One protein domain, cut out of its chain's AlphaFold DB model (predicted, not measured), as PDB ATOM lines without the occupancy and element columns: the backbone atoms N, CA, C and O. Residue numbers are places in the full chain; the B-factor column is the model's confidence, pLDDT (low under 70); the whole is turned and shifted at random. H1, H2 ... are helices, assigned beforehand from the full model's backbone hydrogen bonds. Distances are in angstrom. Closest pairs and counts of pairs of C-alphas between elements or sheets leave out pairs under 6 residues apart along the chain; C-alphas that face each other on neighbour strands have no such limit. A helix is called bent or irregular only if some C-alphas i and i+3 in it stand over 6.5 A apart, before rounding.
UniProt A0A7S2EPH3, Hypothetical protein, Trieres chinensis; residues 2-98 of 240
ATOM      1  N   ARG A   2     148.447 159.031 175.415       82.88
ATOM      2  CA  ARG A   2     148.810 157.624 175.721       82.88
ATOM      3  C   ARG A   2     148.064 156.564 174.895       82.88
ATOM      4  O   ARG A   2     148.707 155.693 174.325       82.88
ATOM      5  N   ARG A   3     146.735 156.671 174.765       85.50
ATOM      6  CA  ARG A   3     145.921 155.723 173.976       85.50
ATOM      7  C   ARG A   3     146.344 155.638 172.503       85.50
ATOM      8  O   ARG A   3     146.404 154.553 171.946       85.50
ATOM      9  N   ALA A   4     146.687 156.769 171.882       85.31
ATOM     10  CA  ALA A   4     147.104 156.802 170.479       85.31
ATOM     11  C   ALA A   4     148.445 156.082 170.252       85.31
ATOM     12  O   ALA A   4     148.597 155.364 169.269       85.31
ATOM     13  N   LEU A   5     149.391 156.232 171.186       88.38
ATOM     14  CA  LEU A   5     150.672 155.525 171.144       88.38
ATOM     15  C   LEU A   5     150.481 154.016 171.316       88.38
ATOM     16  O   LEU A   5     151.033 153.240 170.543       88.38
ATOM     17  N   TRP A   6     149.649 153.596 172.269       89.94
ATOM     18  CA  TRP A   6     149.358 152.180 172.486       89.94
ATOM     19  C   TRP A   6     148.613 151.533 171.311       89.94
ATOM     20  O   TRP A   6     148.943 150.411 170.939       89.94
ATOM     21  N   LEU A   7     147.702 152.254 170.645       86.75
ATOM     22  CA  LEU A   7     147.095 151.809 169.382       86.75
ATOM     23  C   LEU A   7     148.136 151.615 168.271       86.75
ATOM     24  O   LEU A   7     148.065 150.646 167.520       86.75
ATOM     25  N   MET A   8     149.117 152.519 168.156       85.81
ATOM     26  CA  MET A   8     150.209 152.373 167.186       85.81
ATOM     27  C   MET A   8     151.097 151.164 167.499       85.81
ATOM     28  O   MET A   8     151.473 150.440 166.580       85.81
ATOM     29  N   ILE A   9     151.393 150.922 168.779       86.31
ATOM     30  CA  ILE A   9     152.158 149.753 169.233       86.31
ATOM     31  C   ILE A   9     151.393 148.461 168.922       86.31
ATOM     32  O   ILE A   9     151.973 147.547 168.343       86.31
ATOM     33  N   ALA A  10     150.092 148.405 169.224       85.06
ATOM     34  CA  ALA A  10     149.242 147.254 168.922       85.06
ATOM     35  C   ALA A  10     149.169 146.976 167.412       85.06
ATOM     36  O   ALA A  10     149.306 145.832 166.983       85.06
ATOM     37  N   ARG A  11     149.039 148.029 166.594       85.12
ATOM     38  CA  ARG A  11     149.066 147.919 165.131       85.12
ATOM     39  C   ARG A  11     150.399 147.370 164.622       85.12
ATOM     40  O   ARG A  11     150.401 146.497 163.761       85.12
ATOM     41  N   ASN A  12     151.523 147.860 165.146       84.88
ATOM     42  CA  ASN A  12     152.844 147.371 164.749       84.88
ATOM     43  C   ASN A  12     153.065 145.911 165.181       84.88
ATOM     44  O   ASN A  12     153.549 145.104 164.394       84.88
ATOM     45  N   ALA A  13     152.632 145.553 166.394       83.81
ATOM     46  CA  ALA A  13     152.679 144.184 166.903       83.81
ATOM     47  C   ALA A  13     151.855 143.209 166.045       83.81
ATOM     48  O   ALA A  13     152.258 142.057 165.873       83.81
ATOM     49  N   ALA A  14     150.740 143.677 165.475       79.56
ATOM     50  CA  ALA A  14     149.932 142.893 164.552       79.56
ATOM     51  C   ALA A  14     150.619 142.692 163.185       79.56
ATOM     52  O   ALA A  14     150.666 141.573 162.678       79.56
ATOM     53  N   SER A  15     151.209 143.750 162.615       76.88
ATOM     54  CA  SER A  15     151.892 143.702 161.310       76.88
ATOM     55  C   SER A  15     153.205 142.902 161.324       76.88
ATOM     56  O   SER A  15     153.520 142.230 160.348       76.88
ATOM     57  N   GLU A  16     153.969 142.914 162.421       69.69
ATOM     58  CA  GLU A  16     155.226 142.149 162.533       69.69
ATOM     59  C   GLU A  16     155.023 140.624 162.641       69.69
ATOM     60  O   GLU A  16     155.964 139.852 162.433       69.69
ATOM     61  N   GLY A  17     153.821 140.168 163.001       61.00
ATOM     62  CA  GLY A  17     153.504 138.744 163.150       61.00
ATOM     63  C   GLY A  17     153.003 138.061 161.869       61.00
ATOM     64  O   GLY A  17     152.995 136.829 161.819       61.00
ATOM     65  N   GLU A  18     152.611 138.812 160.830       59.50
ATOM     66  CA  GLU A  18     152.092 138.242 159.570       59.50
ATOM     67  C   GLU A  18     153.130 137.365 158.847       59.50
ATOM     68  O   GLU A  18     152.776 136.324 158.293       59.50
ATOM     69  N   ASP A  19     154.422 137.695 158.954       58.00
ATOM     70  CA  ASP A  19     155.527 136.941 158.340       58.00
ATOM     71  C   ASP A  19     155.781 135.556 158.980       58.00
ATOM     72  O   ASP A  19     156.503 134.731 158.414       58.00
ATOM     73  N   ARG A  20     155.220 135.269 160.169       55.84
ATOM     74  CA  ARG A  20     155.497 134.040 160.952       55.84
ATOM     75  C   ARG A  20     154.249 133.240 161.349       55.84
ATOM     76  O   ARG A  20     154.334 132.355 162.199       55.84
ATOM     77  N   GLY A  21     153.115 133.491 160.692       58.19
ATOM     78  CA  GLY A  21     151.867 132.742 160.865       58.19
ATOM     79  C   GLY A  21     150.936 133.315 161.944       58.19
ATOM     80  O   GLY A  21     151.349 133.658 163.048       58.19
ATOM     81  N   GLY A  22     149.632 133.358 161.641       60.88
ATOM     82  CA  GLY A  22     148.616 134.121 162.386       60.88
ATOM     83  C   GLY A  22     148.387 133.780 163.869       60.88
ATOM     84  O   GLY A  22     147.694 134.533 164.539       60.88
ATOM     85  N   LYS A  23     148.968 132.699 164.416       62.56
ATOM     86  CA  LYS A  23     148.919 132.412 165.868       62.56
ATOM     87  C   LYS A  23     149.877 133.289 166.689       62.56
ATOM     88  O   LYS A  23     149.582 133.568 167.844       62.56
ATOM     89  N   ASP A  24     150.999 133.722 166.109       71.88
ATOM     90  CA  ASP A  24     151.987 134.583 166.788       71.88
ATOM     91  C   ASP A  24     151.487 136.036 166.904       71.88
ATOM     92  O   ASP A  24     151.734 136.719 167.897       71.88
ATOM     93  N   VAL A  25     150.703 136.477 165.913       75.06
ATOM     94  CA  VAL A  25     150.068 137.805 165.849       75.06
ATOM     95  C   VAL A  25     149.169 138.046 167.063       75.06
ATOM     96  O   VAL A  25     149.305 139.051 167.757       75.06
ATOM     97  N   VAL A  26     148.268 137.103 167.350       76.12
ATOM     98  CA  VAL A  26     147.264 137.256 168.411       76.12
ATOM     99  C   VAL A  26     147.925 137.308 169.790       76.12
ATOM    100  O   VAL A  26     147.606 138.189 170.581       76.12
ATOM    101  N   ALA A  27     148.903 136.436 170.061       78.81
ATOM    102  CA  ALA A  27     149.611 136.408 171.343       78.81
ATOM    103  C   ALA A  27     150.350 137.726 171.639       78.81
ATOM    104  O   ALA A  27     150.339 138.209 172.772       78.81
ATOM    105  N   LYS A  28     150.955 138.343 170.616       80.19
ATOM    106  CA  LYS A  28     151.627 139.645 170.750       80.19
ATOM    107  C   LYS A  28     150.644 140.778 171.012       80.19
ATOM    108  O   LYS A  28     150.892 141.596 171.891       80.19
ATOM    109  N   VAL A  29     149.524 140.815 170.291       81.81
ATOM    110  CA  VAL A  29     148.481 141.836 170.491       81.81
ATOM    111  C   VAL A  29     147.853 141.717 171.885       81.81
ATOM    112  O   VAL A  29     147.658 142.731 172.553       81.81
ATOM    113  N   VAL A  30     147.621 140.494 172.369       80.69
ATOM    114  CA  VAL A  30     147.137 140.232 173.736       80.69
ATOM    115  C   VAL A  30     148.171 140.637 174.794       80.69
ATOM    116  O   VAL A  30     147.808 141.225 175.809       80.69
ATOM    117  N   SER A  31     149.469 140.417 174.555       83.06
ATOM    118  CA  SER A  31     150.524 140.931 175.447       83.06
ATOM    119  C   SER A  31     150.483 142.456 175.545       83.06
ATOM    120  O   SER A  31     150.541 142.997 176.644       83.06
ATOM    121  N   VAL A  32     150.310 143.152 174.416       84.56
ATOM    122  CA  VAL A  32     150.207 144.620 174.389       84.56
ATOM    123  C   VAL A  32     148.973 145.116 175.152       84.56
ATOM    124  O   VAL A  32     149.075 146.113 175.865       84.56
ATOM    125  N   LEU A  33     147.832 144.424 175.046       82.31
ATOM    126  CA  LEU A  33     146.630 144.723 175.839       82.31
ATOM    127  C   LEU A  33     146.861 144.556 177.348       82.31
ATOM    128  O   LEU A  33     146.400 145.374 178.144       82.31
ATOM    129  N   ASN A  34     147.579 143.508 177.748       81.94
ATOM    130  CA  ASN A  34     147.891 143.264 179.154       81.94
ATOM    131  C   ASN A  34     148.888 144.298 179.707       81.94
ATOM    132  O   ASN A  34     148.743 144.738 180.848       81.94
ATOM    133  N   ASP A  35     149.846 144.747 178.891       84.00
ATOM    134  CA  ASP A  35     150.879 145.714 179.285       84.00
ATOM    135  C   ASP A  35     150.366 147.164 179.370       84.00
ATOM    136  O   ASP A  35     150.884 147.965 180.153       84.00
ATOM    137  N   CYS A  36     149.352 147.536 178.581       81.06
ATOM    138  CA  CYS A  36     148.825 148.905 178.572       81.06
ATOM    139  C   CYS A  36     147.843 149.202 179.717       81.06
ATOM    140  O   CYS A  36     147.648 150.369 180.067       81.06
ATOM    141  N   GLY A  37     147.239 148.160 180.299       71.56
ATOM    142  CA  GLY A  37     146.227 148.244 181.352       71.56
ATOM    143  C   GLY A  37     144.792 148.472 180.837       71.56
ATOM    144  O   GLY A  37     144.598 149.048 179.761       71.56
ATOM    145  N   PRO A  38     143.770 148.063 181.618       70.25
ATOM    146  CA  PRO A  38     142.369 147.971 181.180       70.25
ATOM    147  C   PRO A  38     141.676 149.317 180.907       70.25
ATOM    148  O   PRO A  38     140.626 149.347 180.271       70.25
ATOM    149  N   ASP A  39     142.254 150.433 181.366       74.38
ATOM    150  CA  ASP A  39     141.700 151.783 181.187       74.38
ATOM    151  C   ASP A  39     142.268 152.519 179.956       74.38
ATOM    152  O   ASP A  39     141.871 153.651 179.665       74.38
ATOM    153  N   VAL A  40     143.224 151.914 179.236       83.19
ATOM    154  CA  VAL A  40     143.964 152.566 178.138       83.19
ATOM    155  C   VAL A  40     143.576 152.024 176.763       83.19
ATOM    156  O   VAL A  40     143.409 152.817 175.832       83.19
ATOM    157  N   LEU A  41     143.424 150.705 176.638       80.94
ATOM    158  CA  LEU A  41     142.918 150.015 175.450       80.94
ATOM    159  C   LEU A  41     141.925 148.938 175.876       80.94
ATOM    160  O   LEU A  41     142.148 148.240 176.864       80.94
ATOM    161  N   SER A  42     140.863 148.769 175.096       81.25
ATOM    162  CA  SER A  42     139.942 147.641 175.228       81.25
ATOM    163  C   SER A  42     140.232 146.573 174.172       81.25
ATOM    164  O   SER A  42     140.869 146.835 173.152       81.25
ATOM    165  N   ILE A  43     139.714 145.360 174.381       81.94
ATOM    166  CA  ILE A  43     139.757 144.309 173.353       81.94
ATOM    167  C   ILE A  43     139.116 144.786 172.038       81.94
ATOM    168  O   ILE A  43     139.639 144.507 170.964       81.94
ATOM    169  N   GLU A  44     138.051 145.590 172.120       83.75
ATOM    170  CA  GLU A  44     137.357 146.181 170.968       83.75
ATOM    171  C   GLU A  44     138.279 147.036 170.091       83.75
ATOM    172  O   GLU A  44     138.120 147.059 168.871       83.75
ATOM    173  N   ASP A  45     139.272 147.691 170.696       85.06
ATOM    174  CA  ASP A  45     140.222 148.557 170.000       85.06
ATOM    175  C   ASP A  45     141.236 147.776 169.152       85.06
ATOM    176  O   ASP A  45     141.786 148.325 168.196       85.06
ATOM    177  N   VAL A  46     141.499 146.509 169.491       81.69
ATOM    178  CA  VAL A  46     142.500 145.681 168.800       81.69
ATOM    179  C   VAL A  46     141.901 144.597 167.910       81.69
ATOM    180  O   VAL A  46     142.612 144.089 167.044       81.69
ATOM    181  N   LEU A  47     140.604 144.287 168.056       79.75
ATOM    182  CA  LEU A  47     139.872 143.381 167.159       79.75
ATOM    183  C   LEU A  47     140.099 143.683 165.661       79.75
ATOM    184  O   LEU A  47     140.308 142.729 164.915       79.75
ATOM    185  N   PRO A  48     140.131 144.953 165.196       84.81
ATOM    186  CA  PRO A  48     140.354 145.261 163.780       84.81
ATOM    187  C   PRO A  48     141.744 144.890 163.250       84.81
ATOM    188  O   PRO A  48     141.945 144.878 162.038       84.81
ATOM    189  N   PHE A  49     142.720 144.650 164.132       78.44
ATOM    190  CA  PHE A  49     144.090 144.288 163.755       78.44
ATOM    191  C   PHE A  49     144.314 142.771 163.715       78.44
ATOM    192  O   PHE A  49     145.403 142.328 163.357       78.44
ATOM    193  N   LEU A  50     143.316 141.973 164.102       74.25
ATOM    194  CA  LEU A  50     143.415 140.519 164.130       74.25
ATOM    195  C   LEU A  50     143.000 139.911 162.779       74.25
ATOM    196  O   LEU A  50     142.107 140.436 162.116       74.25
ATOM    197  N   PRO A  51     143.617 138.790 162.362       74.75
ATOM    198  CA  PRO A  51     143.247 138.107 161.126       74.75
ATOM    199  C   PRO A  51     141.850 137.471 161.221       74.75
ATOM    200  O   PRO A  51     141.481 136.939 162.268       74.75
ATOM    201  N   ASP A  52     141.125 137.412 160.097       66.88
ATOM    202  CA  ASP A  52     139.742 136.896 159.996       66.88
ATOM    203  C   ASP A  52     139.539 135.468 160.553       66.88
ATOM    204  O   ASP A  52     138.427 135.083 160.912       66.88
ATOM    205  N   PHE A  53     140.611 134.670 160.641       64.94
ATOM    206  CA  PHE A  53     140.599 133.283 161.128       64.94
ATOM    207  C   PHE A  53     141.294 133.098 162.490       64.94
ATOM    208  O   PHE A  53     141.719 131.986 162.825       64.94
ATOM    209  N   ALA A  54     141.449 134.168 163.278       67.44
ATOM    210  CA  ALA A  54     141.956 134.072 164.644       67.44
ATOM    211  C   ALA A  54     141.072 133.130 165.483       67.44
ATOM    212  O   ALA A  54     139.845 133.240 165.501       67.44
ATOM    213  N   GLN A  55     141.693 132.171 166.180       68.94
ATOM    214  CA  GLN A  55     140.950 131.260 167.050       68.94
ATOM    215  C   GLN A  55     140.463 132.020 168.284       68.94
ATOM    216  O   GLN A  55     141.276 132.558 169.031       68.94
ATOM    217  N   ILE A  56     139.147 131.990 168.513       69.38
ATOM    218  CA  ILE A  56     138.477 132.662 169.640       69.38
ATOM    219  C   ILE A  56     139.069 132.265 170.999       69.38
ATOM    220  O   ILE A  56     139.120 133.081 171.915       69.38
ATOM    221  N   ASP A  57     139.596 131.046 171.115       73.50
ATOM    222  CA  ASP A  57     140.241 130.559 172.337       73.50
ATOM    223  C   ASP A  57     141.429 131.423 172.800       73.50
ATOM    224  O   ASP A  57     141.781 131.382 173.974       73.50
ATOM    225  N   GLN A  58     142.043 132.210 171.909       74.75
ATOM    226  CA  GLN A  58     143.249 133.000 172.196       74.75
ATOM    227  C   GLN A  58     142.973 134.366 172.843       74.75
ATOM    228  O   GLN A  58     143.915 134.998 173.302       74.75
ATOM    229  N   PHE A  59     141.717 134.819 172.862       76.88
ATOM    230  CA  PHE A  59     141.296 136.097 173.464       76.88
ATOM    231  C   PHE A  59     140.029 135.944 174.322       76.88
ATOM    232  O   PHE A  59     139.305 136.899 174.619       76.88
ATOM    233  N   LYS A  60     139.705 134.694 174.666       83.00
ATOM    234  CA  LYS A  60     138.506 134.332 175.415       83.00
ATOM    235  C   LYS A  60     138.477 135.015 176.780       83.00
ATOM    236  O   LYS A  60     137.426 135.509 177.181       83.00
ATOM    237  N   ASP A  61     139.610 135.042 177.471       82.88
ATOM    238  CA  ASP A  61     139.697 135.576 178.828       82.88
ATOM    239  C   ASP A  61     139.530 137.102 178.828       82.88
ATOM    240  O   ASP A  61     138.805 137.644 179.663       82.88
ATOM    241  N   GLU A  62     140.080 137.791 177.826       81.06
ATOM    242  CA  GLU A  62     139.928 139.232 177.615       81.06
ATOM    243  C   GLU A  62     138.479 139.600 177.272       81.06
ATOM    244  O   GLU A  62     137.945 140.572 177.810       81.06
ATOM    245  N   ILE A  63     137.805 138.800 176.435       83.06
ATOM    246  CA  ILE A  63     136.372 138.974 176.151       83.06
ATOM    247  C   ILE A  63     135.540 138.752 177.414       83.06
ATOM    248  O   ILE A  63     134.674 139.569 177.731       83.06
ATOM    249  N   CYS A  64     135.786 137.672 178.158       86.62
ATOM    250  CA  CYS A  64     135.071 137.391 179.402       86.62
ATOM    251  C   CYS A  64     135.299 138.491 180.450       86.62
ATOM    252  O   CYS A  64     134.356 138.878 181.144       86.62
ATOM    253  N   GLY A  65     136.513 139.037 180.534       85.44
ATOM    254  CA  GLY A  65     136.850 140.164 181.399       85.44
ATOM    255  C   GLY A  65     136.132 141.451 180.994       85.44
ATOM    256  O   GLY A  65     135.536 142.112 181.846       85.44
ATOM    257  N   ALA A  66     136.112 141.781 179.699       84.88
ATOM    258  CA  ALA A  66     135.397 142.945 179.178       84.88
ATOM    259  C   ALA A  66     133.883 142.841 179.419       84.88
ATOM    260  O   ALA A  66     133.277 143.779 179.933       84.88
ATOM    261  N   LEU A  67     133.284 141.682 179.132       89.12
ATOM    262  CA  LEU A  67     131.862 141.430 179.380       89.12
ATOM    263  C   LEU A  67     131.516 141.544 180.865       89.12
ATOM    264  O   LEU A  67     130.540 142.202 181.209       89.12
ATOM    265  N   THR A  68     132.344 140.973 181.743       90.25
ATOM    266  CA  THR A  68     132.155 141.079 183.197       90.25
ATOM    267  C   THR A  68     132.262 142.533 183.659       90.25
ATOM    268  O   THR A  68     131.415 143.003 184.413       90.25
ATOM    269  N   SER A  69     133.248 143.281 183.151       88.25
ATOM    270  CA  SER A  69     133.407 144.714 183.422       88.25
ATOM    271  C   SER A  69     132.186 145.518 182.975       88.25
ATOM    272  O   SER A  69     131.701 146.368 183.721       88.25
ATOM    273  N   TYR A  70     131.635 145.231 181.791       89.81
ATOM    274  CA  TYR A  70     130.407 145.869 181.323       89.81
ATOM    275  C   TYR A  70     129.203 145.511 182.185       89.81
ATOM    276  O   TYR A  70     128.482 146.420 182.584       89.81
ATOM    277  N   SER A  71     129.010 144.238 182.538       95.38
ATOM    278  CA  SER A  71     127.950 143.820 183.461       95.38
ATOM    279  C   SER A  71     128.049 144.553 184.797       95.38
ATOM    280  O   SER A  71     127.070 145.155 185.226       95.38
ATOM    281  N   SER A  72     129.237 144.627 185.405       95.38
ATOM    282  CA  SER A  72     129.440 145.370 186.654       95.38
ATOM    283  C   SER A  72     129.210 146.877 186.498       95.38
ATOM    284  O   SER A  72     128.654 147.513 187.392       95.38
ATOM    285  N   LYS A  73     129.604 147.480 185.367       94.00
ATOM    286  CA  LYS A  73     129.313 148.895 185.075       94.00
ATOM    287  C   LYS A  73     127.811 149.135 184.935       94.00
ATOM    288  O   LYS A  73     127.320 150.121 185.471       94.00
ATOM    289  N   ILE A  74     127.095 148.244 184.249       96.69
ATOM    290  CA  ILE A  74     125.636 148.308 184.098       96.69
ATOM    291  C   ILE A  74     124.967 148.190 185.467       96.69
ATOM    292  O   ILE A  74     124.139 149.029 185.799       96.69
ATOM    293  N   GLU A  75     125.359 147.217 186.290       97.50
ATOM    294  CA  GLU A  75     124.839 147.056 187.653       97.50
ATOM    295  C   GLU A  75     125.087 148.299 188.513       97.50
ATOM    296  O   GLU A  75     124.178 148.757 189.207       97.50
ATOM    297  N   ARG A  76     126.283 148.897 188.428       97.69
ATOM    298  CA  ARG A  76     126.588 150.163 189.107       97.69
ATOM    299  C   ARG A  76     125.674 151.291 188.635       97.69
ATOM    300  O   ARG A  76     125.113 151.981 189.476       97.69
ATOM    301  N   TYR A  77     125.496 151.469 187.326       98.12
ATOM    302  CA  TYR A  77     124.617 152.516 186.800       98.12
ATOM    303  C   TYR A  77     123.152 152.295 187.178       98.12
ATOM    304  O   TYR A  77     122.467 153.251 187.519       98.12
ATOM    305  N   LEU A  78     122.670 151.049 187.172       98.06
ATOM    306  CA  LEU A  78     121.321 150.721 187.639       98.06
ATOM    307  C   LEU A  78     121.146 151.054 189.123       98.06
ATOM    308  O   LEU A  78     120.100 151.566 189.518       98.06
ATOM    309  N   LYS A  79     122.177 150.804 189.935       98.06
ATOM    310  CA  LYS A  79     122.184 151.177 191.349       98.06
ATOM    311  C   LYS A  79     122.156 152.697 191.533       98.06
ATOM    312  O   LYS A  79     121.307 153.180 192.272       98.06
ATOM    313  N   GLU A  80     123.025 153.432 190.839       98.06
ATOM    314  CA  GLU A  80     123.067 154.905 190.875       98.06
ATOM    315  C   GLU A  80     121.734 155.520 190.421       98.06
ATOM    316  O   GLU A  80     121.235 156.456 191.041       98.06
ATOM    317  N   MET A  81     121.114 154.960 189.377       98.00
ATOM    318  CA  MET A  81     119.792 155.377 188.906       98.00
ATOM    319  C   MET A  81     118.724 155.165 189.983       98.00
ATOM    320  O   MET A  81     117.981 156.089 190.292       98.00
ATOM    321  N   ASN A  82     118.692 153.987 190.612       97.75
ATOM    322  CA  ASN A  82     117.732 153.694 191.673       97.75
ATOM    323  C   ASN A  82     117.941 154.570 192.926       97.75
ATOM    324  O   ASN A  82     116.973 154.976 193.559       97.75
ATOM    325  N   GLU A  83     119.186 154.883 193.295       97.81
ATOM    326  CA  GLU A  83     119.488 155.826 194.384       97.81
ATOM    327  C   GLU A  83     119.016 157.253 194.050       97.81
ATOM    328  O   GLU A  83     118.459 157.948 194.904       97.81
ATOM    329  N   CYS A  84     119.185 157.681 192.795       97.81
ATOM    330  CA  CYS A  84     118.673 158.960 192.306       97.81
ATOM    331  C   CYS A  84     117.139 159.010 192.353       97.81
ATOM    332  O   CYS A  84     116.579 159.981 192.863       97.81
ATOM    333  N   ASP A  85     116.462 157.950 191.903       97.94
ATOM    334  CA  ASP A  85     114.999 157.844 191.944       97.94
ATOM    335  C   ASP A  85     114.475 157.913 193.387       97.94
ATOM    336  O   ASP A  85     113.585 158.709 193.683       97.94
ATOM    337  N   GLN A  86     115.093 157.176 194.318       97.69
ATOM    338  CA  GLN A  86     114.751 157.237 195.746       97.69
ATOM    339  C   GLN A  86     114.950 158.639 196.336       97.69
ATOM    340  O   GLN A  86     114.140 159.105 197.144       97.69
ATOM    341  N   THR A  87     116.011 159.330 195.921       97.94
ATOM    342  CA  THR A  87     116.259 160.719 196.324       97.94
ATOM    343  C   THR A  87     115.178 161.642 195.766       97.94
ATOM    344  O   THR A  87     114.656 162.484 196.492       97.94
ATOM    345  N   CYS A  88     114.782 161.462 194.504       98.00
ATOM    346  CA  CYS A  88     113.716 162.243 193.879       98.00
ATOM    347  C   CYS A  88     112.369 162.034 194.575       98.00
ATOM    348  O   CYS A  88     111.646 163.004 194.799       98.00
ATOM    349  N   ASP A  89     112.034 160.799 194.943       97.44
ATOM    350  CA  ASP A  89     110.802 160.498 195.673       97.44
ATOM    351  C   ASP A  89     110.819 161.107 197.077       97.44
ATOM    352  O   ASP A  89     109.854 161.765 197.465       97.44
ATOM    353  N   THR A  90     111.950 161.024 197.783       97.56
ATOM    354  CA  THR A  90     112.131 161.705 199.077       97.56
ATOM    355  C   THR A  90     111.925 163.216 198.937       97.56
ATOM    356  O   THR A  90     111.165 163.810 199.695       97.56
ATOM    357  N   LEU A  91     112.530 163.851 197.927       96.94
ATOM    358  CA  LEU A  91     112.362 165.287 197.678       96.94
ATOM    359  C   LEU A  91     110.905 165.656 197.368       96.94
ATOM    360  O   LEU A  91     110.412 166.674 197.853       96.94
ATOM    361  N   ARG A  92     110.184 164.834 196.596       96.31
ATOM    362  CA  ARG A  92     108.751 165.041 196.315       96.31
ATOM    363  C   ARG A  92     107.902 164.958 197.583       96.31
ATOM    364  O   ARG A  92     106.984 165.767 197.754       96.31
ATOM    365  N   GLU A  93     108.200 164.010 198.466       95.62
ATOM    366  CA  GLU A  93     107.550 163.901 199.774       95.62
ATOM    367  C   GLU A  93     107.841 165.127 200.645       95.62
ATOM    368  O   GLU A  93     106.921 165.678 201.251       95.62
ATOM    369  N   GLU A  94     109.085 165.613 200.666       94.75
ATOM    370  CA  GLU A  94     109.451 166.815 201.419       94.75
ATOM    371  C   GLU A  94     108.755 168.072 200.897       94.75
ATOM    372  O   GLU A  94     108.210 168.828 201.701       94.75
ATOM    373  N   ILE A  95     108.696 168.271 199.577       92.06
ATOM    374  CA  ILE A  95     107.954 169.384 198.960       92.06
ATOM    375  C   ILE A  95     106.476 169.318 199.359       92.06
ATOM    376  O   ILE A  95     105.901 170.321 199.783       92.06
ATOM    377  N   SER A  96     105.869 168.131 199.283       91.88
ATOM    378  CA  SER A  96     104.460 167.934 199.650       91.88
ATOM    379  C   SER A  96     104.215 168.211 201.137       91.88
ATOM    380  O   SER A  96     103.234 168.860 201.506       91.88
ATOM    381  N   ARG A  97     105.129 167.765 202.007       91.25
ATOM    382  CA  ARG A  97     105.090 168.030 203.450       91.25
ATOM    383  C   ARG A  97     105.191 169.526 203.738       91.25
ATOM    384  O   ARG A  97     104.371 170.041 204.492       91.25
ATOM    385  N   LEU A  98     106.148 170.221 203.124       86.75
ATOM    386  CA  LEU A  98     106.341 171.663 203.306       86.75
ATOM    387  C   LEU A  98     105.135 172.469 202.808       86.75
ATOM    388  O   LEU A  98     104.732 173.415 203.474       86.75
TER     389      LEU A  98
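AT A GLANCE: This is residues 2 to 98 of the 240 residues of the protein "Hypothetical protein" of Trieres chinensis (UniProt A0A7S2EPH3). A long, straight helical arm, H4, sticks out of a small compact head in which three shorter helices, H1, H2 and H3, stand with their centres in a triangle. H1 and H2 lie side by side as a helical hairpin, H3 packs on H1, and H4 meets the head near its own first residues, with residues 70 to 98 standing free. The printed part has 97 residues with four named helices, in the order H1, H2, H3, H4 along the chain, and no named strand; the class is all helix. The whole is extended, with a radius of gyration of the C-alphas of 21.1 A and spans of 75 by 28 by 19 A, and the arm makes the length.

IN THESE COORDINATES: H1 is residues 2 to 15, 20.3 A from first to last C-alpha, and begins with C-alpha 2 at (148.810, 157.624, 175.721). H2 is residues 22 to 36, 21.9 A long. H3 is residues 43 to 49, 10.5 A long, and is irregular: C-alphas 45 and 48 are 7.0 A apart. H4, the longest helix, is residues 60 to 98, 56.6 A from C-alpha 60 at (138.506, 134.332, 175.415) to C-alpha 98 at (106.341, 171.663, 203.306), and is not bent.

HOW THE PARTS SIT: H1 and H2 touch and form a helical hairpin, opposite ways at a shallow tilt of 16 degrees; their closest C-alphas, of Ala 14 and Val 25, are 5.3 A apart. H1 touches H3 at a steep tilt of 42 degrees, the same way, with the closest C-alphas, of Ala 14 and Phe 49, 6.1 A apart. H2 and H3 are close but not clearly touching; their closest C-alphas, of Val 29 and Val 46, are 7.3 A apart. H3 and H4 only just touch, with 3 pairs of C-alphas within 8 A, and form a helical hairpin, opposite ways at a steep tilt of 40 degrees. H4 touches H3 with residues 62 to 66 alone, and the closest C-alphas of the two helices are those of Ile 43 and Glu 62, 6.6 A apart. H4 is apart from H1, and only just apart from H2, at 8.2 A. In H1 and H4 every O i to N i+4 pair is within hydrogen-bond range; in H2 it is 9 of 11, and in H3 1 of 3, beside 2 of 4 O i to N i+3 pairs.

THE WHOLE: The two C-alphas farthest apart, of Asp 19 and Leu 98, are 75.1 A apart. Without residues 70 to 98, the body of 68 residues spans 33 by 27 by 17 A. The printed part has no cut, and its three links between helices are short, none of them tight. The mean pLDDT of the printed part is 83.5, and residues 16 to 23 and 52 to 56 are under 70.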